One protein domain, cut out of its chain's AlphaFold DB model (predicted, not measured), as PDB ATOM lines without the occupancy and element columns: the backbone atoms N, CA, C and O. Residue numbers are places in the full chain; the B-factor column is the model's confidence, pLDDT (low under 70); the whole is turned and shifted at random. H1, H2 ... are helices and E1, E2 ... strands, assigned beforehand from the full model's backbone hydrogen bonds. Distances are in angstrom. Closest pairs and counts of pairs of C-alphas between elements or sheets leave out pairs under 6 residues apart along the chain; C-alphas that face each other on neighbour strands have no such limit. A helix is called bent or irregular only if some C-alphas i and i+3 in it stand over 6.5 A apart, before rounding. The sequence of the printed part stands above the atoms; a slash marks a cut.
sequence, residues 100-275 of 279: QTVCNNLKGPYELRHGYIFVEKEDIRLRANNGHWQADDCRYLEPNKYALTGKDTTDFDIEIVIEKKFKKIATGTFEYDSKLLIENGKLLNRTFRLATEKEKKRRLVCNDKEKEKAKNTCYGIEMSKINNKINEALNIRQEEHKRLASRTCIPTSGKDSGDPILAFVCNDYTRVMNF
ATOM      1  N   GLN A 100      74.107 142.107  88.395       72.44
ATOM      2  CA  GLN A 100      74.035 141.122  89.470       72.44
ATOM      3  C   GLN A 100      74.985 139.935  89.245       72.44
ATOM      4  O   GLN A 100      75.666 139.509  90.176       72.44
ATOM      5  N   THR A 101      75.066 139.422  88.014       71.31
ATOM      6  CA  THR A 101      75.966 138.318  87.640       71.31
ATOM      7  C   THR A 101      77.424 138.720  87.832       71.31
ATOM      8  O   THR A 101      78.188 137.988  88.457       71.31
ATOM      9  N   VAL A 102      77.788 139.919  87.370       70.75
ATOM     10  CA  VAL A 102      79.134 140.474  87.561       70.75
ATOM     11  C   VAL A 102      79.466 140.600  89.046       70.75
ATOM     12  O   VAL A 102      80.532 140.167  89.469       70.75
ATOM     13  N   CYS A 103      78.547 141.130  89.859       75.88
ATOM     14  CA  CYS A 103      78.784 141.260  91.293       75.88
ATOM     15  C   CYS A 103      78.936 139.912  92.004       75.88
ATOM     16  O   CYS A 103      79.804 139.781  92.862       75.88
ATOM     17  N   ASN A 104      78.133 138.909  91.651       76.50
ATOM     18  CA  ASN A 104      78.267 137.567  92.220       76.50
ATOM     19  C   ASN A 104      79.619 136.937  91.853       76.50
ATOM     20  O   ASN A 104      80.270 136.356  92.714       76.50
ATOM     21  N   ASN A 105      80.082 137.148  90.618       72.62
ATOM     22  CA  ASN A 105      81.401 136.718  90.142       72.62
ATOM     23  C   ASN A 105      82.563 137.553  90.698       72.62
ATOM     24  O   ASN A 105      83.711 137.310  90.357       72.62
ATOM     25  N   LEU A 106      82.291 138.582  91.491       74.12
ATOM     26  CA  LEU A 106      83.294 139.421  92.145       74.12
ATOM     27  C   LEU A 106      83.290 139.222  93.666       74.12
ATOM     28  O   LEU A 106      84.025 139.901  94.376       74.12
ATOM     29  N   LYS A 107      82.455 138.317  94.180       81.31
ATOM     30  CA  LYS A 107      82.480 137.886  95.578       81.31
ATOM     31  C   LYS A 107      83.343 136.638  95.707       81.31
ATOM     32  O   LYS A 107      83.406 135.833  94.780       81.31
ATOM     33  N   GLY A 108      83.949 136.451  96.875       77.44
ATOM     34  CA  GLY A 108      84.721 135.248  97.171       77.44
ATOM     35  C   GLY A 108      86.121 135.507  97.729       77.44
ATOM     36  O   GLY A 108      86.482 136.654  98.005       77.44
ATOM     37  N   PRO A 109      86.880 134.420  97.937       77.31
ATOM     38  CA  PRO A 109      88.232 134.456  98.475       77.31
ATOM     39  C   PRO A 109      89.275 134.838  97.419       77.31
ATOM     40  O   PRO A 109      89.178 134.470  96.250       77.31
ATOM     41  N   TYR A 110      90.328 135.509  97.871       74.44
ATOM     42  CA  TYR A 110      91.441 136.008  97.069       74.44
ATOM     43  C   TYR A 110      92.748 135.898  97.836       74.44
ATOM     44  O   TYR A 110      92.758 136.031  99.055       74.44
ATOM     45  N   GLU A 111      93.873 135.739  97.137       72.44
ATOM     46  CA  GLU A 111      95.162 135.500  97.791       72.44
ATOM     47  C   GLU A 111      96.294 136.425  97.330       72.44
ATOM     48  O   GLU A 111      96.290 137.049  96.268       72.44
ATOM     49  N   LEU A 112      97.313 136.537  98.171       67.62
ATOM     50  CA  LEU A 112      98.578 137.162  97.839       67.62
ATOM     51  C   LEU A 112      99.486 136.117  97.191       67.62
ATOM     52  O   LEU A 112      99.946 135.193  97.850       67.62
ATOM     53  N   ARG A 113      99.804 136.300  95.908       62.38
ATOM     54  CA  ARG A 113     100.683 135.371  95.179       62.38
ATOM     55  C   ARG A 113     102.166 135.539  95.507       62.38
ATOM     56  O   ARG A 113     102.926 134.587  95.382       62.38
ATOM     57  N   HIS A 114     102.588 136.746  95.885       63.47
ATOM     58  CA  HIS A 114     103.984 137.040  96.193       63.47
ATOM     59  C   HIS A 114     104.099 137.898  97.445       63.47
ATOM     60  O   HIS A 114     103.424 138.921  97.577       63.47
ATOM     61  N   GLY A 115     105.008 137.501  98.332       71.00
ATOM     62  CA  GLY A 115     105.397 138.327  99.461       71.00
ATOM     63  C   GLY A 115     106.036 139.642  99.014       71.00
ATOM     64  O   GLY A 115     106.721 139.697  97.993       71.00
ATOM     65  N   TYR A 116     105.831 140.699  99.791       72.38
ATOM     66  CA  TYR A 116     106.367 142.036  99.526       72.38
ATOM     67  C   TYR A 116     106.782 142.707 100.833       72.38
ATOM     68  O   TYR A 116     106.378 142.283 101.913       72.38
ATOM     69  N   ILE A 117     107.610 143.741 100.758       81.19
ATOM     70  CA  ILE A 117     108.050 144.478 101.942       81.19
ATOM     71  C   ILE A 117     107.064 145.623 102.178       81.19
ATOM     72  O   ILE A 117     106.885 146.468 101.308       81.19
ATOM     73  N   PHE A 118     106.402 145.650 103.339       74.25
ATOM     74  CA  PHE A 118     105.477 146.744 103.676       74.25
ATOM     75  C   PHE A 118     106.206 147.962 104.231       74.25
ATOM     76  O   PHE A 118     105.767 149.091 104.050       74.25
ATOM     77  N   VAL A 119     107.256 147.704 105.011       78.31
ATOM     78  CA  VAL A 119     108.036 148.706 105.733       78.31
ATOM     79  C   VAL A 119     109.479 148.246 105.707       78.31
ATOM     80  O   VAL A 119     109.774 147.116 106.095       78.31
ATOM     81  N   GLU A 120     110.367 149.142 105.303       84.56
ATOM     82  CA  GLU A 120     111.807 148.971 105.433       84.56
ATOM     83  C   GLU A 120     112.404 150.251 106.009       84.56
ATOM     84  O   GLU A 120     112.220 151.346 105.472       84.56
ATOM     85  N   LYS A 121     113.069 150.110 107.151       86.50
ATOM     86  CA  LYS A 121     113.886 151.127 107.811       86.50
ATOM     87  C   LYS A 121     115.277 150.538 108.046       86.50
ATOM     88  O   LYS A 121     115.509 149.366 107.760       86.50
ATOM     89  N   GLU A 122     116.194 151.359 108.548       86.50
ATOM     90  CA  GLU A 122     117.603 150.986 108.726       86.50
ATOM     91  C   GLU A 122     117.786 149.671 109.503       86.50
ATOM     92  O   GLU A 122     118.623 148.850 109.137       86.50
ATOM     93  N   ASP A 123     116.967 149.434 110.529       88.88
ATOM     94  CA  ASP A 123     117.112 148.308 111.451       88.88
ATOM     95  C   ASP A 123     115.865 147.419 111.585       88.88
ATOM     96  O   ASP A 123     115.903 146.425 112.313       88.88
ATOM     97  N   ILE A 124     114.776 147.746 110.882       88.81
ATOM     98  CA  ILE A 124     113.483 147.056 110.946       88.81
ATOM     99  C   ILE A 124     112.952 146.825 109.533       88.81
ATOM    100  O   ILE A 124     112.875 147.748 108.720       88.81
ATOM    101  N   ARG A 125     112.482 145.607 109.270       90.31
ATOM    102  CA  ARG A 125     111.755 145.263 108.052       90.31
ATOM    103  C   ARG A 125     110.509 144.451 108.384       90.31
ATOM    104  O   ARG A 125     110.553 143.510 109.172       90.31
ATOM    105  N   LEU A 126     109.389 144.814 107.765       86.44
ATOM    106  CA  LEU A 126     108.155 144.033 107.796       86.44
ATOM    107  C   LEU A 126     107.903 143.441 106.418       86.44
ATOM    108  O   LEU A 126     107.778 144.184 105.440       86.44
ATOM    109  N   ARG A 127     107.776 142.118 106.344       87.38
ATOM    110  CA  ARG A 127     107.591 141.397 105.082       87.38
ATOM    111  C   ARG A 127     106.283 140.626 105.067       87.38
ATOM    112  O   ARG A 127     106.040 139.816 105.950       87.38
ATOM    113  N   ALA A 128     105.464 140.857 104.050       84.19
ATOM    114  CA  ALA A 128     104.259 140.096 103.766       84.19
ATOM    115  C   ALA A 128     104.684 138.739 103.252       84.19
ATOM    116  O   ALA A 128     105.491 138.679 102.322       84.19
ATOM    117  N   ASN A 129     104.120 137.679 103.805       81.94
ATOM    118  CA  ASN A 129     104.344 136.339 103.281       81.94
ATOM    119  C   ASN A 129     103.094 135.831 102.593       81.94
ATOM    120  O   ASN A 129     103.146 135.471 101.422       81.94
ATOM    121  N   ASN A 130     101.977 135.900 103.313       82.06
ATOM    122  CA  ASN A 130     100.678 135.460 102.843       82.06
ATOM    123  C   ASN A 130      99.674 136.584 103.057       82.06
ATOM    124  O   ASN A 130      99.791 137.396 103.974       82.06
ATOM    125  N   GLY A 131      98.667 136.620 102.205       78.94
ATOM    126  CA  GLY A 131      97.551 137.529 102.336       78.94
ATOM    127  C   GLY A 131      96.324 136.856 101.772       78.94
ATOM    128  O   GLY A 131      96.408 136.199 100.741       78.94
ATOM    129  N   HIS A 132      95.207 137.020 102.448       83.94
ATOM    130  CA  HIS A 132      93.911 136.542 102.032       83.94
ATOM    131  C   HIS A 132      92.961 137.729 102.035       83.94
ATOM    132  O   HIS A 132      92.971 138.519 102.972       83.94
ATOM    133  N   TRP A 133      92.163 137.902 100.996       82.75
ATOM    134  CA  TRP A 133      91.096 138.888 100.973       82.75
ATOM    135  C   TRP A 133      89.795 138.180 100.633       82.75
ATOM    136  O   TRP A 133      89.740 137.443  99.664       82.75
ATOM    137  N   GLN A 134      88.755 138.390 101.422       85.88
ATOM    138  CA  GLN A 134      87.438 137.815 101.199       85.88
ATOM    139  C   GLN A 134      86.488 138.951 100.835       85.88
ATOM    140  O   GLN A 134      86.221 139.805 101.679       85.88
ATOM    141  N   ALA A 135      85.980 138.986  99.600       84.50
ATOM    142  CA  ALA A 135      84.894 139.895  99.243       84.50
ATOM    143  C   ALA A 135      83.567 139.344  99.769       84.50
ATOM    144  O   ALA A 135      83.053 138.340  99.270       84.50
ATOM    145  N   ASP A 136      83.019 140.037 100.760       86.88
ATOM    146  CA  ASP A 136      81.760 139.689 101.418       86.88
ATOM    147  C   ASP A 136      80.563 140.276 100.662       86.88
ATOM    148  O   ASP A 136      79.502 139.656 100.546       86.88
ATOM    149  N   ASP A 137      80.731 141.479 100.106       89.06
ATOM    150  CA  ASP A 137      79.668 142.162  99.383       89.06
ATOM    151  C   ASP A 137      80.155 142.911  98.137       89.06
ATOM    152  O   ASP A 137      81.320 143.287  98.017       89.06
ATOM    153  N   CYS A 138      79.234 143.107  97.195       86.50
ATOM    154  CA  CYS A 138      79.429 143.832  95.951       86.50
ATOM    155  C   CYS A 138      78.177 144.651  95.660       86.50
ATOM    156  O   CYS A 138      77.075 144.112  95.548       86.50
ATOM    157  N   ARG A 139      78.364 145.959  95.495       89.81
ATOM    158  CA  ARG A 139      77.317 146.916  95.162       89.81
ATOM    159  C   ARG A 139      77.576 147.506  93.784       89.81
ATOM    160  O   ARG A 139      78.601 148.149  93.566       89.81
ATOM    161  N   TYR A 140      76.618 147.343  92.880       85.69
ATOM    162  CA  TYR A 140      76.578 148.095  91.629       85.69
ATOM    163  C   TYR A 140      76.310 149.575  91.921       85.69
ATOM    164  O   TYR A 140      75.417 149.903  92.709       85.69
ATOM    165  N   LEU A 141      77.107 150.462  91.329       85.69
ATOM    166  CA  LEU A 141      76.975 151.908  91.507       85.69
ATOM    167  C   LEU A 141      76.401 152.560  90.251       85.69
ATOM    168  O   LEU A 141      75.378 153.230  90.322       85.69
ATOM    169  N   GLU A 142      77.054 152.335  89.115       83.75
ATOM    170  CA  GLU A 142      76.795 152.952  87.809       83.75
ATOM    171  C   GLU A 142      77.235 151.964  86.712       83.75
ATOM    172  O   GLU A 142      77.911 150.983  87.041       83.75
ATOM    173  N   PRO A 143      76.900 152.183  85.423       80.06
ATOM    174  CA  PRO A 143      77.347 151.307  84.342       80.06
ATOM    175  C   PRO A 143      78.847 151.015  84.423       80.06
ATOM    176  O   PRO A 143      79.673 151.922  84.491       80.06
ATOM    177  N   ASN A 144      79.184 149.724  84.453       73.19
ATOM    178  CA  ASN A 144      80.543 149.203  84.606       73.19
ATOM    179  C   ASN A 144      81.267 149.571  85.915       73.19
ATOM    180  O   ASN A 144      82.473 149.336  85.999       73.19
ATOM    181  N   LYS A 145      80.576 150.100  86.933       81.56
ATOM    182  CA  LYS A 145      81.153 150.555  88.203       81.56
ATOM    183  C   LYS A 145      80.582 149.808  89.406       81.56
ATOM    184  O   LYS A 145      79.375 149.801  89.653       81.56
ATOM    185  N   TYR A 146      81.473 149.233  90.203       83.56
ATOM    186  CA  TYR A 146      81.161 148.332  91.306       83.56
ATOM    187  C   TYR A 146      81.982 148.694  92.540       83.56
ATOM    188  O   TYR A 146      83.160 149.027  92.443       83.56
ATOM    189  N   ALA A 147      81.379 148.597  93.717       86.94
ATOM    190  CA  ALA A 147      82.085 148.667  94.985       86.94
ATOM    191  C   ALA A 147      82.058 147.299  95.658       86.94
ATOM    192  O   ALA A 147      80.983 146.823  96.009       86.94
ATOM    193  N   LEU A 148      83.224 146.698  95.872       84.69
ATOM    194  CA  LEU A 148      83.351 145.478  96.660       84.69
ATOM    195  C   LEU A 148      83.769 145.859  98.072       84.69
ATOM    196  O   LEU A 148      84.637 146.712  98.255       84.69
ATOM    197  N   THR A 149      83.197 145.209  99.070       87.75
ATOM    198  CA  THR A 149      83.644 145.307 100.460       87.75
ATOM    199  C   THR A 149      84.013 143.932 100.965       87.75
ATOM    200  O   THR A 149      83.362 142.947 100.622       87.75
ATOM    201  N   GLY A 150      85.057 143.865 101.777       86.31
ATOM    202  CA  GLY A 150      85.568 142.591 102.236       86.31
ATOM    203  C   GLY A 150      86.688 142.714 103.251       86.31
ATOM    204  O   GLY A 150      87.240 143.798 103.454       86.31
ATOM    205  N   LYS A 151      87.072 141.589 103.834       86.25
ATOM    206  CA  LYS A 151      88.103 141.504 104.870       86.25
ATOM    207  C   LYS A 151      89.421 141.025 104.315       86.25
ATOM    208  O   LYS A 151      89.462 140.061 103.564       86.25
ATOM    209  N   ASP A 152      90.500 141.696 104.677       81.06
ATOM    210  CA  ASP A 152      91.853 141.322 104.292       81.06
ATOM    211  C   ASP A 152      92.632 140.879 105.522       81.06
ATOM    212  O   ASP A 152      92.742 141.623 106.494       81.06
ATOM    213  N   THR A 153      93.192 139.686 105.448       84.19
ATOM    214  CA  THR A 153      94.072 139.110 106.448       84.19
ATOM    215  C   THR A 153      95.452 138.999 105.836       84.19
ATOM    216  O   THR A 153      95.625 138.357 104.807       84.19
ATOM    217  N   THR A 154      96.464 139.617 106.430       81.75
ATOM    218  CA  THR A 154      97.839 139.541 105.930       81.75
ATOM    219  C   THR A 154      98.786 139.054 107.017       81.75
ATOM    220  O   THR A 154      98.940 139.712 108.047       81.75
ATOM    221  N   ASP A 155      99.457 137.936 106.752       86.06
ATOM    222  CA  ASP A 155     100.526 137.403 107.589       86.06
ATOM    223  C   ASP A 155     101.857 138.045 107.217       86.06
ATOM    224  O   ASP A 155     102.206 138.199 106.037       86.06
ATOM    225  N   PHE A 156     102.632 138.386 108.236       87.06
ATOM    226  CA  PHE A 156     103.888 139.082 108.056       87.06
ATOM    227  C   PHE A 156     104.971 138.644 109.028       87.06
ATOM    228  O   PHE A 156     104.713 138.241 110.161       87.06
ATOM    229  N   ASP A 157     106.206 138.803 108.574       89.44
ATOM    230  CA  ASP A 157     107.400 138.663 109.385       89.44
ATOM    231  C   ASP A 157     107.864 140.027 109.876       89.44
ATOM    232  O   ASP A 157     107.821 141.018 109.145       89.44
ATOM    233  N   ILE A 158     108.328 140.050 111.123       89.25
ATOM    234  CA  ILE A 158     109.062 141.158 111.718       89.25
ATOM    235  C   ILE A 158     110.525 140.756 111.737       89.25
ATOM    236  O   ILE A 158     110.917 139.825 112.446       89.25
ATOM    237  N   GLU A 159     111.317 141.451 110.938       90.56
ATOM    238  CA  GLU A 159     112.750 141.263 110.826       90.56
ATOM    239  C   GLU A 159     113.468 142.472 111.423       90.56
ATOM    240  O   GLU A 159     113.072 143.614 111.190       90.56
ATOM    241  N   ILE A 160     114.537 142.230 112.178       88.12
ATOM    242  CA  ILE A 160     115.419 143.291 112.676       88.12
ATOM    243  C   ILE A 160     116.866 143.012 112.296       88.12
ATOM    244  O   ILE A 160     117.243 141.857 112.076       88.12
ATOM    245  N   VAL A 161     117.683 144.056 112.223       87.75
ATOM    246  CA  VAL A 161     119.113 143.906 111.950       87.75
ATOM    247  C   VAL A 161     119.831 143.365 113.187       87.75
ATOM    248  O   VAL A 161     119.896 144.009 114.229       87.75
ATOM    249  N   ILE A 162     120.412 142.176 113.048       81.50
ATOM    250  CA  ILE A 162     121.283 141.527 114.030       81.50
ATOM    251  C   ILE A 162     122.554 141.128 113.286       81.50
ATOM    252  O   ILE A 162     122.479 140.504 112.226       81.50
ATOM    253  N   GLU A 163     123.720 141.530 113.796       83.62
ATOM    254  CA  GLU A 163     125.016 141.257 113.149       83.62
ATOM    255  C   GLU A 163     125.047 141.685 111.665       83.62
ATOM    256  O   GLU A 163     125.519 140.960 110.788       83.62
ATOM    257  N   LYS A 164     124.512 142.880 111.370       85.88
ATOM    258  CA  LYS A 164     124.423 143.463 110.014       85.88
ATOM    259  C   LYS A 164     123.530 142.685 109.032       85.88
ATOM    260  O   LYS A 164     123.614 142.909 107.826       85.88
ATOM    261  N   LYS A 165     122.673 141.773 109.507       88.56
ATOM    262  CA  LYS A 165     121.717 141.027 108.672       88.56
ATOM    263  C   LYS A 165     120.312 141.107 109.252       88.56
ATOM    264  O   LYS A 165     120.139 141.032 110.462       88.56
ATOM    265  N   PHE A 166     119.302 141.180 108.391       87.06
ATOM    266  CA  PHE A 166     117.914 141.036 108.824       87.06
ATOM    267  C   PHE A 166     117.659 139.607 109.323       87.06
ATOM    268  O   PHE A 166     117.950 138.625 108.633       87.06
ATOM    269  N   LYS A 167     117.138 139.498 110.544       87.94
ATOM    270  CA  LYS A 167     116.738 138.250 111.194       87.94
ATOM    271  C   LYS A 167     115.280 138.348 111.601       87.94
ATOM    272  O   LYS A 167     114.879 139.302 112.262       87.94
ATOM    273  N   LYS A 168     114.502 137.335 111.235       88.12
ATOM    274  CA  LYS A 168     113.109 137.180 111.644       88.12
ATOM    275  C   LYS A 168     113.030 136.940 113.152       88.12
ATOM    276  O   LYS A 168     113.524 135.930 113.642       88.12
ATOM    277  N   ILE A 169     112.382 137.849 113.870       86.38
ATOM    278  CA  ILE A 169     112.213 137.779 115.330       86.38
ATOM    279  C   ILE A 169     110.786 137.430 115.745       86.38
ATOM    280  O   ILE A 169     110.571 136.808 116.788       86.38
ATOM    281  N   ALA A 170     109.802 137.791 114.925       85.25
ATOM    282  CA  ALA A 170     108.401 137.512 115.184       85.25
ATOM    283  C   ALA A 170     107.624 137.339 113.878       85.25
ATOM    284  O   ALA A 170     108.039 137.820 112.825       85.25
ATOM    285  N   THR A 171     106.479 136.679 113.970       86.19
ATOM    286  CA  THR A 171     105.415 136.745 112.969       86.19
ATOM    287  C   THR A 171     104.225 137.484 113.546       86.19
ATOM    288  O   THR A 171     104.008 137.467 114.763       86.19
ATOM    289  N   GLY A 172     103.442 138.110 112.680       82.38
ATOM    290  CA  GLY A 172     102.162 138.697 113.028       82.38
ATOM    291  C   GLY A 172     101.126 138.481 111.937       82.38
ATOM    292  O   GLY A 172     101.466 138.151 110.803       82.38
ATOM    293  N   THR A 173      99.869 138.711 112.292       82.94
ATOM    294  CA  THR A 173      98.751 138.760 111.348       82.94
ATOM    295  C   THR A 173      98.015 140.082 111.536       82.94
ATOM    296  O   THR A 173      97.808 140.526 112.667       82.94
ATOM    297  N   PHE A 174      97.661 140.738 110.432       78.06
ATOM    298  CA  PHE A 174      96.772 141.899 110.415       78.06
ATOM    299  C   PHE A 174      95.465 141.530 109.734       78.06
ATOM    300  O   PHE A 174      95.507 141.059 108.605       78.06
ATOM    301  N   GLU A 175      94.335 141.816 110.375       79.75
ATOM    302  CA  GLU A 175      93.014 141.791 109.745       79.75
ATOM    303  C   GLU A 175      92.519 143.231 109.564       79.75
ATOM    304  O   GLU A 175      92.679 144.067 110.457       79.75
ATOM    305  N   TYR A 176      91.958 143.556 108.403       76.69
ATOM    306  CA  TYR A 176      91.382 144.869 108.133       76.69
ATOM    307  C   TYR A 176      90.206 144.796 107.164       76.69
ATOM    308  O   TYR A 176      90.227 144.072 106.169       76.69
ATOM    309  N   ASP A 177      89.198 145.624 107.424       80.06
ATOM    310  CA  ASP A 177      88.116 145.845 106.476       80.06
ATOM    311  C   ASP A 177      88.644 146.677 105.304       80.06
ATOM    312  O   ASP A 177      89.333 147.690 105.468       80.06
ATOM    313  N   SER A 178      88.304 146.281 104.088       77.81
ATOM    314  CA  SER A 178      88.683 147.013 102.888       77.81
ATOM    315  C   SER A 178      87.523 147.132 101.917       77.81
ATOM    316  O   SER A 178      86.596 146.323 101.882       77.81
ATOM    317  N   LYS A 179      87.573 148.201 101.131       81.88
ATOM    318  CA  LYS A 179      86.628 148.484 100.065       81.88
ATOM    319  C   LYS A 179      87.403 148.745  98.785       81.88
ATOM    320  O   LYS A 179      88.316 149.573  98.771       81.88
ATOM    321  N   LEU A 180      87.029 148.038  97.729       79.00
ATOM    322  CA  LEU A 180      87.532 148.224  96.377       79.00
ATOM    323  C   LEU A 180      86.481 148.960  95.556       79.00
ATOM    324  O   LEU A 180      85.296 148.646  95.634       79.00
ATOM    325  N   LEU A 181      86.917 149.918  94.751       78.31
ATOM    326  CA  LEU A 181      86.092 150.569  93.743       78.31
ATOM    327  C   LEU A 181      86.601 150.152  92.367       78.31
ATOM    328  O   LEU A 181      87.735 150.467  92.018       78.31
ATOM    329  N   ILE A 182      85.773 149.455  91.600       75.00
ATOM    330  CA  ILE A 182      86.096 148.936  90.272       75.00
ATOM    331  C   ILE A 182      85.265 149.686  89.231       75.00
ATOM    332  O   ILE A 182      84.064 149.830  89.418       75.00
ATOM    333  N   GLU A 183      85.864 150.137  88.133       76.19
ATOM    334  CA  GLU A 183      85.178 150.774  87.004       76.19
ATOM    335  C   GLU A 183      85.771 150.293  85.678       76.19
ATOM    336  O   GLU A 183      86.987 150.302  85.497       76.19
ATOM    337  N   ASN A 184      84.930 149.846  84.742       70.12
ATOM    338  CA  ASN A 184      85.355 149.268  83.458       70.12
ATOM    339  C   ASN A 184      86.383 148.131  83.627       70.12
ATOM    340  O   ASN A 184      87.322 147.984  82.843       70.12
ATOM    341  N   GLY A 185      86.224 147.354  84.702       61.78
ATOM    342  CA  GLY A 185      87.146 146.298  85.112       61.78
ATOM    343  C   GLY A 185      88.443 146.775  85.775       61.78
ATOM    344  O   GLY A 185      89.274 145.934  86.100       61.78
ATOM    345  N   LYS A 186      88.620 148.085  86.014       63.09
ATOM    346  CA  LYS A 186      89.793 148.694  86.667       63.09
ATOM    347  C   LYS A 186      89.584 149.050  88.120       63.09
ATOM    348  O   LYS A 186      88.578 149.651  88.456       63.09
ATOM    349  N   LEU A 187      90.564 148.732  88.972       65.19
ATOM    350  CA  LEU A 187      90.568 149.151  90.370       65.19
ATOM    351  C   LEU A 187      90.895 150.647  90.454       65.19
ATOM    352  O   LEU A 187      92.054 151.049  90.423       65.19
ATOM    353  N   LEU A 188      89.859 151.472  90.566       64.88
ATOM    354  CA  LEU A 188      89.996 152.916  90.728       64.88
ATOM    355  C   LEU A 188      90.625 153.270  92.069       64.88
ATOM    356  O   LEU A 188      91.495 154.132  92.151       64.88
ATOM    357  N   ASN A 189      90.144 152.626  93.130       65.75
ATOM    358  CA  ASN A 189      90.581 152.927  94.479       65.75
ATOM    359  C   ASN A 189      90.452 151.705  95.381       65.75
ATOM    360  O   ASN A 189      89.529 150.898  95.249       65.75
ATOM    361  N   ARG A 190      91.355 151.627  96.350       67.50
ATOM    362  CA  ARG A 190      91.288 150.715  97.475       67.50
ATOM    363  C   ARG A 190      91.397 151.517  98.757       67.50
ATOM    364  O   ARG A 190      92.452 152.050  99.086       67.50
ATOM    365  N   THR A 191      90.311 151.540  99.513       68.62
ATOM    366  CA  THR A 191      90.298 152.146 100.840       68.62
ATOM    367  C   THR A 191      90.336 151.052 101.884       68.62
ATOM    368  O   THR A 191      89.501 150.146 101.869       68.62
ATOM    369  N   PHE A 192      91.274 151.156 102.812       67.00
ATOM    370  CA  PHE A 192      91.281 150.338 104.010       67.00
ATOM    371  C   PHE A 192      90.550 151.110 105.098       67.00
ATOM    372  O   PHE A 192      90.924 152.241 105.418       67.00
ATOM    373  N   ARG A 193      89.489 150.531 105.654       61.28
ATOM    374  CA  ARG A 193      88.921 151.071 106.884       61.28
ATOM    375  C   ARG A 193      89.843 150.589 107.996       61.28
ATOM    376  O   ARG A 193      90.210 149.416 108.012       61.28
ATOM    377  N   LEU A 194      90.301 151.521 108.840       52.44
ATOM    378  CA  LEU A 194      91.168 151.226 109.986       52.44
ATOM    379  C   LEU A 194      90.695 149.931 110.636       52.44
ATOM    380  O   LEU A 194      89.519 149.842 110.990       52.44
ATOM    381  N   ALA A 195      91.604 148.954 110.705       51.22
ATOM    382  CA  ALA A 195      91.363 147.671 111.336       51.22
ATOM    383  C   ALA A 195      90.578 147.922 112.623       51.22
ATOM    384  O   ALA A 195      91.066 148.620 113.518       51.22
ATOM    385  N   THR A 196      89.357 147.388 112.714       46.88
ATOM    386  CA  THR A 196      88.848 147.099 114.049       46.88
ATOM    387  C   THR A 196      89.935 146.253 114.695       46.88
ATOM    388  O   THR A 196      90.490 145.375 114.046       46.88
ATOM    389  N   GLU A 197      90.337 146.627 115.903       44.91
ATOM    390  CA  GLU A 197      91.538 146.207 116.632       44.91
ATOM    391  C   GLU A 197      91.541 144.704 117.004       44.91
ATOM    392  O   GLU A 197      91.929 144.301 118.098       44.91
ATOM    393  N   LYS A 198      91.037 143.844 116.119       44.25
ATOM    394  CA  LYS A 198      90.856 142.423 116.317       44.25
ATOM    395  C   LYS A 198      92.179 141.726 116.050       44.25
ATOM    396  O   LYS A 198      92.554 141.400 114.935       44.25
ATOM    397  N   GLU A 199      92.869 141.555 117.172       48.28
ATOM    398  CA  GLU A 199      93.925 140.588 117.430       48.28
ATOM    399  C   GLU A 199      95.217 140.787 116.626       48.28
ATOM    400  O   GLU A 199      95.496 140.107 115.642       48.28
ATOM    401  N   LYS A 200      96.113 141.629 117.163       54.84
ATOM    402  CA  LYS A 200      97.560 141.530 116.902       54.84
ATOM    403  C   LYS A 200      98.073 140.185 117.445       54.84
ATOM    404  O   LYS A 200      98.685 140.135 118.514       54.84
ATOM    405  N   LYS A 201      97.815 139.074 116.750       56.44
ATOM    406  CA  LYS A 201      98.404 137.775 117.103       56.44
ATOM    407  C   LYS A 201      99.854 137.802 116.674       56.44
ATOM    408  O   LYS A 201     100.149 137.816 115.486       56.44
ATOM    409  N   ARG A 202     100.754 137.848 117.655       66.75
ATOM    410  CA  ARG A 202     102.196 137.770 117.427       66.75
ATOM    411  C   ARG A 202     102.744 136.465 117.971       66.75
ATOM    412  O   ARG A 202     102.402 136.064 119.083       66.75
ATOM    413  N   ARG A 203     103.642 135.836 117.219       66.81
ATOM    414  CA  ARG A 203     104.408 134.679 117.684       66.81
ATOM    415  C   ARG A 203     105.888 134.993 117.554       66.81
ATOM    416  O   ARG A 203     106.368 135.297 116.468       66.81
ATOM    417  N   LEU A 204     106.609 134.940 118.670       71.19
ATOM    418  CA  LEU A 204     108.066 135.038 118.652       71.19
ATOM    419  C   LEU A 204     108.642 133.788 117.982       71.19
ATOM    420  O   LEU A 204     108.177 132.678 118.242       71.19
ATOM    421  N   VAL A 205     109.640 133.985 117.124       71.06
ATOM    422  CA  VAL A 205     110.263 132.913 116.325       71.06
ATOM    423  C   VAL A 205     111.547 132.392 116.987       71.06
ATOM    424  O   VAL A 205     112.077 131.361 116.586       71.06
ATOM    425  N   CYS A 206     112.011 133.059 118.049       66.00
ATOM    426  CA  CYS A 206     113.129 132.615 118.876       66.00
ATOM    427  C   CYS A 206     112.837 131.205 119.414       66.00
ATOM    428  O   CYS A 206     111.817 130.996 120.079       66.00
ATOM    429  N   ASN A 207     113.709 130.250 119.089       57.91
ATOM    430  CA  ASN A 207     113.513 128.830 119.376       57.91
ATOM    431  C   ASN A 207     113.336 128.629 120.890       57.91
ATOM    432  O   ASN A 207     114.089 129.203 121.676       57.91
ATOM    433  N   ASP A 208     112.397 127.785 121.329       52.94
ATOM    434  CA  ASP A 208     112.163 127.577 122.770       52.94
ATOM    435  C   ASP A 208     113.416 127.024 123.494       52.94
ATOM    436  O   ASP A 208     113.636 127.315 124.667       52.94
ATOM    437  N   LYS A 209     114.332 126.377 122.752       48.41
ATOM    438  CA  LYS A 209     115.665 125.953 123.227       48.41
ATOM    439  C   LYS A 209     116.636 127.102 123.556       48.41
ATOM    440  O   LYS A 209     117.575 126.894 124.321       48.41
ATOM    441  N   GLU A 210     116.459 128.294 122.980       51.19
ATOM    442  CA  GLU A 210     117.258 129.491 123.307       51.19
ATOM    443  C   GLU A 210     116.690 130.231 124.526       51.19
ATOM    444  O   GLU A 210     117.461 130.712 125.358       51.19
ATOM    445  N   LYS A 211     115.358 130.231 124.695       50.25
ATOM    446  CA  LYS A 211     114.697 130.763 125.902       50.25
ATOM    447  C   LYS A 211     115.112 130.013 127.170       50.25
ATOM    448  O   LYS A 211     115.235 130.639 128.220       50.25
ATOM    449  N   GLU A 212     115.351 128.704 127.069       46.34
ATOM    450  CA  GLU A 212     115.811 127.878 128.194       46.34
ATOM    451  C   GLU A 212     117.278 128.119 128.580       46.34
ATOM    452  O   GLU A 212     117.627 127.976 129.751       46.34
ATOM    453  N   LYS A 213     118.150 128.504 127.637       52.44
ATOM    454  CA  LYS A 213     119.599 128.619 127.897       52.44
ATOM    455  C   LYS A 213     120.049 129.990 128.398       52.44
ATOM    456  O   LYS A 213     121.060 130.065 129.090       52.44
ATOM    457  N   ALA A 214     119.318 131.062 128.094       51.09
ATOM    458  CA  ALA A 214     119.656 132.412 128.542       51.09
ATOM    459  C   ALA A 214     118.388 133.206 128.894       51.09
ATOM    460  O   ALA A 214     117.733 133.787 128.027       51.09
ATOM    461  N   LYS A 215     118.060 133.212 130.194       58.91
ATOM    462  CA  LYS A 215     116.949 133.921 130.859       58.91
ATOM    463  C   LYS A 215     116.582 135.270 130.207       58.91
ATOM    464  O   LYS A 215     117.109 136.300 130.604       58.91
ATOM    465  N   ASN A 216     115.602 135.289 129.304       66.94
ATOM    466  CA  ASN A 216     115.056 136.498 128.655       66.94
ATOM    467  C   ASN A 216     115.914 137.128 127.544       66.94
ATOM    468  O   ASN A 216     115.895 138.354 127.385       66.94
ATOM    469  N   THR A 217     116.596 136.331 126.719       69.62
ATOM    470  CA  THR A 217     117.231 136.839 125.488       69.62
ATOM    471  C   THR A 217     116.752 136.114 124.228       69.62
ATOM    472  O   THR A 217     116.316 134.967 124.285       69.62
ATOM    473  N   CYS A 218     116.818 136.794 123.085       72.62
ATOM    474  CA  CYS A 218     116.637 136.229 121.749       72.62
ATOM    475  C   CYS A 218     117.798 136.695 120.872       72.62
ATOM    476  O   CYS A 218     118.075 137.894 120.823       72.62
ATOM    477  N   TYR A 219     118.510 135.762 120.229       75.00
ATOM    478  CA  TYR A 219     119.757 136.052 119.504       75.00
ATOM    479  C   TYR A 219     120.795 136.834 120.342       75.00
ATOM    480  O   TYR A 219     121.481 137.712 119.830       75.00
ATOM    481  N   GLY A 220     120.874 136.572 121.654       73.56
ATOM    482  CA  GLY A 220     121.768 137.296 122.572       73.56
ATOM    483  C   GLY A 220     121.327 138.726 122.924       73.56
ATOM    484  O   GLY A 220     122.046 139.429 123.628       73.56
ATOM    485  N   ILE A 221     120.144 139.160 122.476       78.94
ATOM    486  CA  ILE A 221     119.565 140.477 122.765       78.94
ATOM    487  C   ILE A 221     118.481 140.332 123.833       78.94
ATOM    488  O   ILE A 221     117.648 139.432 123.767       78.94
ATOM    489  N   GLU A 222     118.455 141.244 124.804       83.44
ATOM    490  CA  GLU A 222     117.412 141.303 125.834       83.44
ATOM    491  C   GLU A 222     116.001 141.389 125.236       83.44
ATOM    492  O   GLU A 222     115.714 142.208 124.356       83.44
ATOM    493  N   MET A 223     115.079 140.591 125.776       80.19
ATOM    494  CA  MET A 223     113.692 140.533 125.307       80.19
ATOM    495  C   MET A 223     112.954 141.874 125.397       80.19
ATOM    496  O   MET A 223     112.065 142.127 124.588       80.19
ATOM    497  N   SER A 224     113.313 142.753 126.337       83.19
ATOM    498  CA  SER A 224     112.753 144.110 126.429       83.19
ATOM    499  C   SER A 224     113.065 144.939 125.177       83.19
ATOM    500  O   SER A 224     112.168 145.557 124.607       83.19
ATOM    501  N   LYS A 225     114.310 144.883 124.688       84.62
ATOM    502  CA  LYS A 225     114.750 145.573 123.467       84.62
ATOM    503  C   LYS A 225     114.080 144.990 122.224       84.62
ATOM    504  O   LYS A 225     113.605 145.749 121.384       84.62
ATOM    505  N   ILE A 226     113.967 143.662 122.148       82.88
ATOM    506  CA  ILE A 226     113.233 142.972 121.074       82.88
ATOM    507  C   ILE A 226     111.764 143.406 121.051       82.88
ATOM    508  O   ILE A 226     111.245 143.781 120.003       82.88
ATOM    509  N   ASN A 227     111.100 143.422 122.208       83.00
ATOM    510  CA  ASN A 227     109.708 143.854 122.314       83.00
ATOM    511  C   ASN A 227     109.524 145.321 121.911       83.00
ATOM    512  O   ASN A 227     108.557 145.635 121.218       83.00
ATOM    513  N   ASN A 228     110.455 146.203 122.287       86.56
ATOM    514  CA  ASN A 228     110.431 147.604 121.869       86.56
ATOM    515  C   ASN A 228     110.550 147.735 120.347       86.56
ATOM    516  O   ASN A 228     109.741 148.432 119.743       86.56
ATOM    517  N   LYS A 229     111.478 147.001 119.719       84.88
ATOM    518  CA  LYS A 229     111.645 146.991 118.257       84.88
ATOM    519  C   LYS A 229     110.432 146.426 117.520       84.88
ATOM    520  O   LYS A 229     110.032 146.957 116.490       84.88
ATOM    521  N   ILE A 230     109.791 145.395 118.071       83.19
ATOM    522  CA  ILE A 230     108.524 144.869 117.541       83.19
ATOM    523  C   ILE A 230     107.429 145.938 117.605       83.19
ATOM    524  O   ILE A 230     106.735 146.164 116.617       83.19
ATOM    525  N   ASN A 231     107.263 146.596 118.754       85.69
ATOM    526  CA  ASN A 231     106.236 147.624 118.923       85.69
ATOM    527  C   ASN A 231     106.487 148.825 118.001       85.69
ATOM    528  O   ASN A 231     105.548 149.333 117.393       85.69
ATOM    529  N   GLU A 232     107.747 149.232 117.847       86.38
ATOM    530  CA  GLU A 232     108.177 150.250 116.889       86.38
ATOM    531  C   GLU A 232     107.785 149.862 115.455       86.38
ATOM    532  O   GLU A 232     107.104 150.634 114.778       86.38
ATOM    533  N   ALA A 233     108.104 148.637 115.023       83.06
ATOM    534  CA  ALA A 233     107.739 148.131 113.701       83.06
ATOM    535  C   ALA A 233     106.221 148.181 113.459       83.06
ATOM    536  O   ALA A 233     105.757 148.663 112.422       83.06
ATOM    537  N   LEU A 234     105.431 147.722 114.435       81.62
ATOM    538  CA  LEU A 234     103.969 147.719 114.353       81.62
ATOM    539  C   LEU A 234     103.387 149.139 114.306       81.62
ATOM    540  O   LEU A 234     102.436 149.375 113.562       81.62
ATOM    541  N   ASN A 235     103.965 150.083 115.050       83.56
ATOM    542  CA  ASN A 235     103.542 151.483 115.035       83.56
ATOM    543  C   ASN A 235     103.852 152.147 113.692       83.56
ATOM    544  O   ASN A 235     102.968 152.778 113.113       83.56
ATOM    545  N   ILE A 236     105.060 151.950 113.149       81.88
ATOM    546  CA  ILE A 236     105.422 152.449 111.811       81.88
ATOM    547  C   ILE A 236     104.427 151.918 110.779       81.88
ATOM    548  O   ILE A 236     103.898 152.677 109.971       81.88
ATOM    549  N   ARG A 237     104.108 150.622 110.837       76.06
ATOM    550  CA  ARG A 237     103.133 150.015 109.929       76.06
ATOM    551  C   ARG A 237     101.751 150.639 110.050       76.06
ATOM    552  O   ARG A 237     101.107 150.829 109.019       76.06
ATOM    553  N   GLN A 238     101.288 150.905 111.269       75.25
ATOM    554  CA  GLN A 238      99.978 151.501 111.523       75.25
ATOM    555  C   GLN A 238      99.894 152.922 110.954       75.25
ATOM    556  O   GLN A 238      98.893 153.265 110.325       75.25
ATOM    557  N   GLU A 239     100.957 153.715 111.094       76.50
ATOM    558  CA  GLU A 239     101.043 155.055 110.507       76.50
ATOM    559  C   GLU A 239     101.131 155.018 108.975       76.50
ATOM    560  O   GLU A 239     100.367 155.707 108.297       76.50
ATOM    561  N   GLU A 240     101.976 154.157 108.403       72.56
ATOM    562  CA  GLU A 240     102.056 153.980 106.946       72.56
ATOM    563  C   GLU A 240     100.736 153.437 106.370       72.56
ATOM    564  O   GLU A 240     100.315 153.827 105.282       72.56
ATOM    565  N   HIS A 241     100.002 152.602 107.114       68.31
ATOM    566  CA  HIS A 241      98.693 152.110 106.681       68.31
ATOM    567  C   HIS A 241      97.661 153.222 106.512       68.31
ATOM    568  O   HIS A 241      96.908 153.205 105.539       68.31
ATOM    569  N   LYS A 242      97.637 154.204 107.422       64.81
ATOM    570  CA  LYS A 242      96.751 155.373 107.298       64.81
ATOM    571  C   LYS A 242      97.003 156.127 105.988       64.81
ATOM    572  O   LYS A 242      96.083 156.736 105.453       64.81
ATOM    573  N   ARG A 243      98.225 156.048 105.447       60.56
ATOM    574  CA  ARG A 243      98.638 156.678 104.183       60.56
ATOM    575  C   ARG A 243      98.377 155.815 102.940       60.56
ATOM    576  O   ARG A 243      98.368 156.353 101.839       60.56
ATOM    577  N   LEU A 244      98.147 154.505 103.083       56.88
ATOM    578  CA  LEU A 244      97.963 153.568 101.960       56.88
ATOM    579  C   LEU A 244      96.582 153.639 101.280       56.88
ATOM    580  O   LEU A 244      96.390 152.993 100.253       56.88
ATOM    581  N   ALA A 245      95.628 154.406 101.811       52.28
ATOM    582  CA  ALA A 245      94.218 154.399 101.402       52.28
ATOM    583  C   ALA A 245      93.896 154.966  99.993       52.28
ATOM    584  O   ALA A 245      92.737 155.285  99.736       52.28
ATOM    585  N   SER A 246      94.874 155.142  99.096       47.28
ATOM    586  CA  SER A 246      94.666 155.923  97.864       47.28
ATOM    587  C   SER A 246      95.510 155.551  96.641       47.28
ATOM    588  O   SER A 246      95.475 156.277  95.647       47.28
ATOM    589  N   ARG A 247      96.284 154.457  96.650       53.94
ATOM    590  CA  ARG A 247      97.135 154.140  95.487       53.94
ATOM    591  C   ARG A 247      96.356 153.385  94.409       53.94
ATOM    592  O   ARG A 247      95.763 152.344  94.682       53.94
ATOM    593  N   THR A 248      96.384 153.915  93.187       52.59
ATOM    594  CA  THR A 248      95.799 153.295  91.992       52.59
ATOM    595  C   THR A 248      96.483 151.962  91.703       52.59
ATOM    596  O   THR A 248      97.710 151.866  91.775       52.59
ATOM    597  N   CYS A 249      95.701 150.939  91.358       58.53
ATOM    598  CA  CYS A 249      96.236 149.674  90.870       58.53
ATOM    599  C   CYS A 249      95.663 149.374  89.489       58.53
ATOM    600  O   CYS A 249      94.485 149.605  89.219       58.53
ATOM    601  N   ILE A 250      96.493 148.822  88.615       58.81
ATOM    602  CA  ILE A 250      96.073 148.401  87.285       58.81
ATOM    603  C   ILE A 250      95.496 146.987  87.419       58.81
ATOM    604  O   ILE A 250      96.207 146.095  87.900       58.81
ATOM    605  N   PRO A 251      94.225 146.744  87.048       55.91
ATOM    606  CA  PRO A 251      93.741 145.375  86.946       55.91
ATOM    607  C   PRO A 251      94.468 144.671  85.792       55.91
ATOM    608  O   PRO A 251      94.803 145.267  84.769       55.91
ATOM    609  N   THR A 252      94.636 143.372  85.888       56.84
ATOM    610  CA  THR A 252      94.954 142.537  84.741       56.84
ATOM    611  C   THR A 252      94.232 141.224  84.923       56.84
ATOM    612  O   THR A 252      94.281 140.624  85.991       56.84
ATOM    613  N   SER A 253      93.534 140.769  83.894       57.31
ATOM    614  CA  SER A 253      92.959 139.433  83.889       57.31
ATOM    615  C   SER A 253      93.912 138.453  83.216       57.31
ATOM    616  O   SER A 253      94.785 138.831  82.430       57.31
ATOM    617  N   GLY A 254      93.770 137.183  83.556       56.75
ATOM    618  CA  GLY A 254      94.509 136.091  82.947       56.75
ATOM    619  C   GLY A 254      93.799 134.767  83.181       56.75
ATOM    620  O   GLY A 254      92.695 134.726  83.721       56.75
ATOM    621  N   LYS A 255      94.459 133.680  82.792       51.88
ATOM    622  CA  LYS A 255      94.063 132.329  83.180       51.88
ATOM    623  C   LYS A 255      95.241 131.641  83.853       51.88
ATOM    624  O   LYS A 255      96.355 131.734  83.338       51.88
ATOM    625  N   ASP A 256      94.997 130.962  84.965       55.38
ATOM    626  CA  ASP A 256      95.952 130.037  85.581       55.38
ATOM    627  C   ASP A 256      95.305 128.654  85.605       55.38
ATOM    628  O   ASP A 256      94.214 128.493  86.135       55.38
ATOM    629  N   SER A 257      95.918 127.671  84.943       59.25
ATOM    630  CA  SER A 257      95.371 126.304  84.836       59.25
ATOM    631  C   SER A 257      93.927 126.203  84.299       59.25
ATOM    632  O   SER A 257      93.253 125.202  84.506       59.25
ATOM    633  N   GLY A 258      93.470 127.217  83.554       56.34
ATOM    634  CA  GLY A 258      92.110 127.304  83.006       56.34
ATOM    635  C   GLY A 258      91.177 128.226  83.795       56.34
ATOM    636  O   GLY A 258      90.229 128.746  83.202       56.34
ATOM    637  N   ASP A 259      91.503 128.517  85.054       53.22
ATOM    638  CA  ASP A 259      90.690 129.346  85.941       53.22
ATOM    639  C   ASP A 259      90.950 130.839  85.699       53.22
ATOM    640  O   ASP A 259      92.102 131.247  85.499       53.22
ATOM    641  N   PRO A 260      89.903 131.684  85.686       54.19
ATOM    642  CA  PRO A 260      90.067 133.120  85.532       54.19
ATOM    643  C   PRO A 260      90.807 133.697  86.743       54.19
ATOM    644  O   PRO A 260      90.351 133.601  87.880       54.19
ATOM    645  N   ILE A 261      91.937 134.354  86.484       59.47
ATOM    646  CA  ILE A 261      92.669 135.123  87.490       59.47
ATOM    647  C   ILE A 261      92.533 136.613  87.221       59.47
ATOM    648  O   ILE A 261      92.423 137.068  86.081       59.47
ATOM    649  N   LEU A 262      92.585 137.384  88.291       58.16
ATOM    650  CA  LEU A 262      92.369 138.816  88.305       58.16
ATOM    651  C   LEU A 262      93.481 139.433  89.163       58.16
ATOM    652  O   LEU A 262      93.404 139.514  90.379       58.16
ATOM    653  N   ALA A 263      94.593 139.826  88.567       61.31
ATOM    654  CA  ALA A 263      95.648 140.492  89.312       61.31
ATOM    655  C   ALA A 263      95.428 142.005  89.390       61.31
ATOM    656  O   ALA A 263      94.892 142.632  88.486       61.31
ATOM    657  N   PHE A 264      95.862 142.592  90.494       62.62
ATOM    658  CA  PHE A 264      95.961 144.021  90.703       62.62
ATOM    659  C   PHE A 264      97.429 144.363  90.892       62.62
ATOM    660  O   PHE A 264      98.049 143.971  91.885       62.62
ATOM    661  N   VAL A 265      97.979 145.093  89.933       60.16
ATOM    662  CA  VAL A 265      99.338 145.622  90.004       60.16
ATOM    663  C   VAL A 265      99.250 146.996  90.653       60.16
ATOM    664  O   VAL A 265      98.777 147.947  90.037       60.16
ATOM    665  N   CYS A 266      99.635 147.086  91.918       62.94
ATOM    666  CA  CYS A 266      99.686 148.331  92.672       62.94
ATOM    667  C   CYS A 266     101.115 148.888  92.659       62.94
ATOM    668  O   CYS A 266     102.080 148.139  92.494       62.94
ATOM    669  N   ASN A 267     101.268 150.192  92.899       51.56
ATOM    670  CA  ASN A 267     102.586 150.762  93.183       51.56
ATOM    671  C   ASN A 267     103.183 150.037  94.406       51.56
ATOM    672  O   ASN A 267     102.622 150.133  95.500       51.56
ATOM    673  N   ASP A 268     104.288 149.317  94.183       49.62
ATOM    674  CA  ASP A 268     105.106 148.533  95.131       49.62
ATOM    675  C   ASP A 268     104.704 147.065  95.393       49.62
ATOM    676  O   ASP A 268     105.484 146.331  96.002       49.62
ATOM    677  N   TYR A 269     103.549 146.576  94.922       56.56
ATOM    678  CA  TYR A 269     103.192 145.151  95.056       56.56
ATOM    679  C   TYR A 269     102.124 144.694  94.052       56.56
ATOM    680  O   TYR A 269     101.312 145.479  93.575       56.56
ATOM    681  N   THR A 270     102.082 143.392  93.753       55.69
ATOM    682  CA  THR A 270     101.021 142.782  92.932       55.69
ATOM    683  C   THR A 270     100.218 141.797  93.771       55.69
ATOM    684  O   THR A 270     100.778 140.851  94.325       55.69
ATOM    685  N   ARG A 271      98.899 141.983  93.846       60.22
ATOM    686  CA  ARG A 271      97.972 140.972  94.380       60.22
ATOM    687  C   ARG A 271      97.349 140.211  93.228       60.22
ATOM    688  O   ARG A 271      97.016 140.816  92.221       60.22
ATOM    689  N   VAL A 272      97.191 138.901  93.362       55.12
ATOM    690  CA  VAL A 272      96.560 138.082  92.323       55.12
ATOM    691  C   VAL A 272      95.309 137.475  92.916       55.12
ATOM    692  O   VAL A 272      95.387 136.563  93.725       55.12
ATOM    693  N   MET A 273      94.150 137.969  92.508       58.91
ATOM    694  CA  MET A 273      92.892 137.288  92.766       58.91
ATOM    695  C   MET A 273      92.896 136.001  91.952       58.91
ATOM    696  O   MET A 273      92.707 136.029  90.737       58.91
ATOM    697  N   ASN A 274      93.174 134.881  92.603       54.72
ATOM    698  CA  ASN A 274      92.856 133.586  92.035       54.72
ATOM    699  C   ASN A 274      91.436 133.247  92.476       54.72
ATOM    700  O   ASN A 274      91.164 133.260  93.676       54.72
ATOM    701  N   PHE A 275      90.530 133.017  91.526       54.84
ATOM    702  CA  PHE A 275      89.174 132.610  91.859       54.84
ATOM    703  C   PHE A 275      89.237 131.175  92.374       54.84
ATOM    704  O   PHE A 275      89.289 130.227  91.594       54.84
TER     705      PHE A 275
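Overview. This is residues 100 to 275 of the 279 residues of an uncharacterized protein of Nitrosomonas sp. APG5 (UniProt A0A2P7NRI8). Look for a long, twisted sheet, built on the three long bent strands E3, E4 and E5 and making the longest axis, with the long helix H3 along one half of it. The small sheet E8 E9 E10 crosses the other half as the second layer of a partly face-to-face sandwich, reaching edge strand E1 with E10 and edge strand E6 with E8; H1 and H2 sit toward opposite ends. The 176 printed residues run H1 E1 E2 E3 E4 E5 E6 E7 H2 H3 E8 E9 E10, three named helices and ten named strands, class mixed; neighbour strands are antiparallel in both sheets, and the large one is branched. The whole is only just compact, close to loose, with a radius of gyration of the C-alphas of 18.8 A, and spans 63 by 34 by 26 A.

Along the chain. Find C-alpha 100 at (74.035, 141.122, 89.470), where H1, residues 100 to 104, begins. Then come E1, 108 to 111, and E2, 117 to 120. E3, 124 to 142, is 43.8 A long and bends by 76 degrees at residue 139; E4, 145 to 162, is 48.6 A and bends by 61 degrees at 149; E5, 165 to 183, is 43.6 A and bends by 88 degrees at 169. E6, 186 to 192, E7, 202 to 204, and H2, 208 to 213, follow. From C-alpha 223 at (113.692, 140.533, 125.307), H3 runs 30.6 A to residue 243. E8, 249 to 256, E9, 259 to 266, and E10, 269 to 274, end at C-alpha 274, (92.856, 133.586, 92.035).

Arrangement. E2 to E6 form a meander, each strand the antiparallel neighbour of the one before: check N 118 and O 126, 2.9 A, N 132 and O 153, 2.7 A, N 154 and O 174, 2.8 A, and N 181 and O 189, 2.8 A. E1 and E2 lie on one side of E3, with N 110 and O 133 at 2.7 A; E6 and E7 lie on one side of E5, with N 171 and O 203 at 2.9 A. H3 is on this sheet at a height of 7.8 A, over E4 and E5; the closest C-alphas of H3 and E4 are Ile 230 and Ile 158, 6.9 A. H1, over E3 at 8.0 A, is on the opposite face. E8 E9 E10 is a second meander, with N 252 and O 263, and N 264 and O 271, each 2.7 A. The sandwich's strands stand at 71 degrees; the closest C-alphas of E1 and E10 are Tyr 110 and Met 273, 4.7 A. Every O i to N i+4 pair of H1 is within hydrogen-bond range, as are 1 of 2 in H2 and 16 of 17 in H3.

Size, cuts and confidence. The farthest C-alphas, Pro 143 and Lys 213, are 64.8 A apart. The printed part has no cut and no long link. Mean pLDDT of the printed part is 72.2; look for values under 70 at residues 112 to 114, 185 to 203, 206 to 217 and 241 to 275.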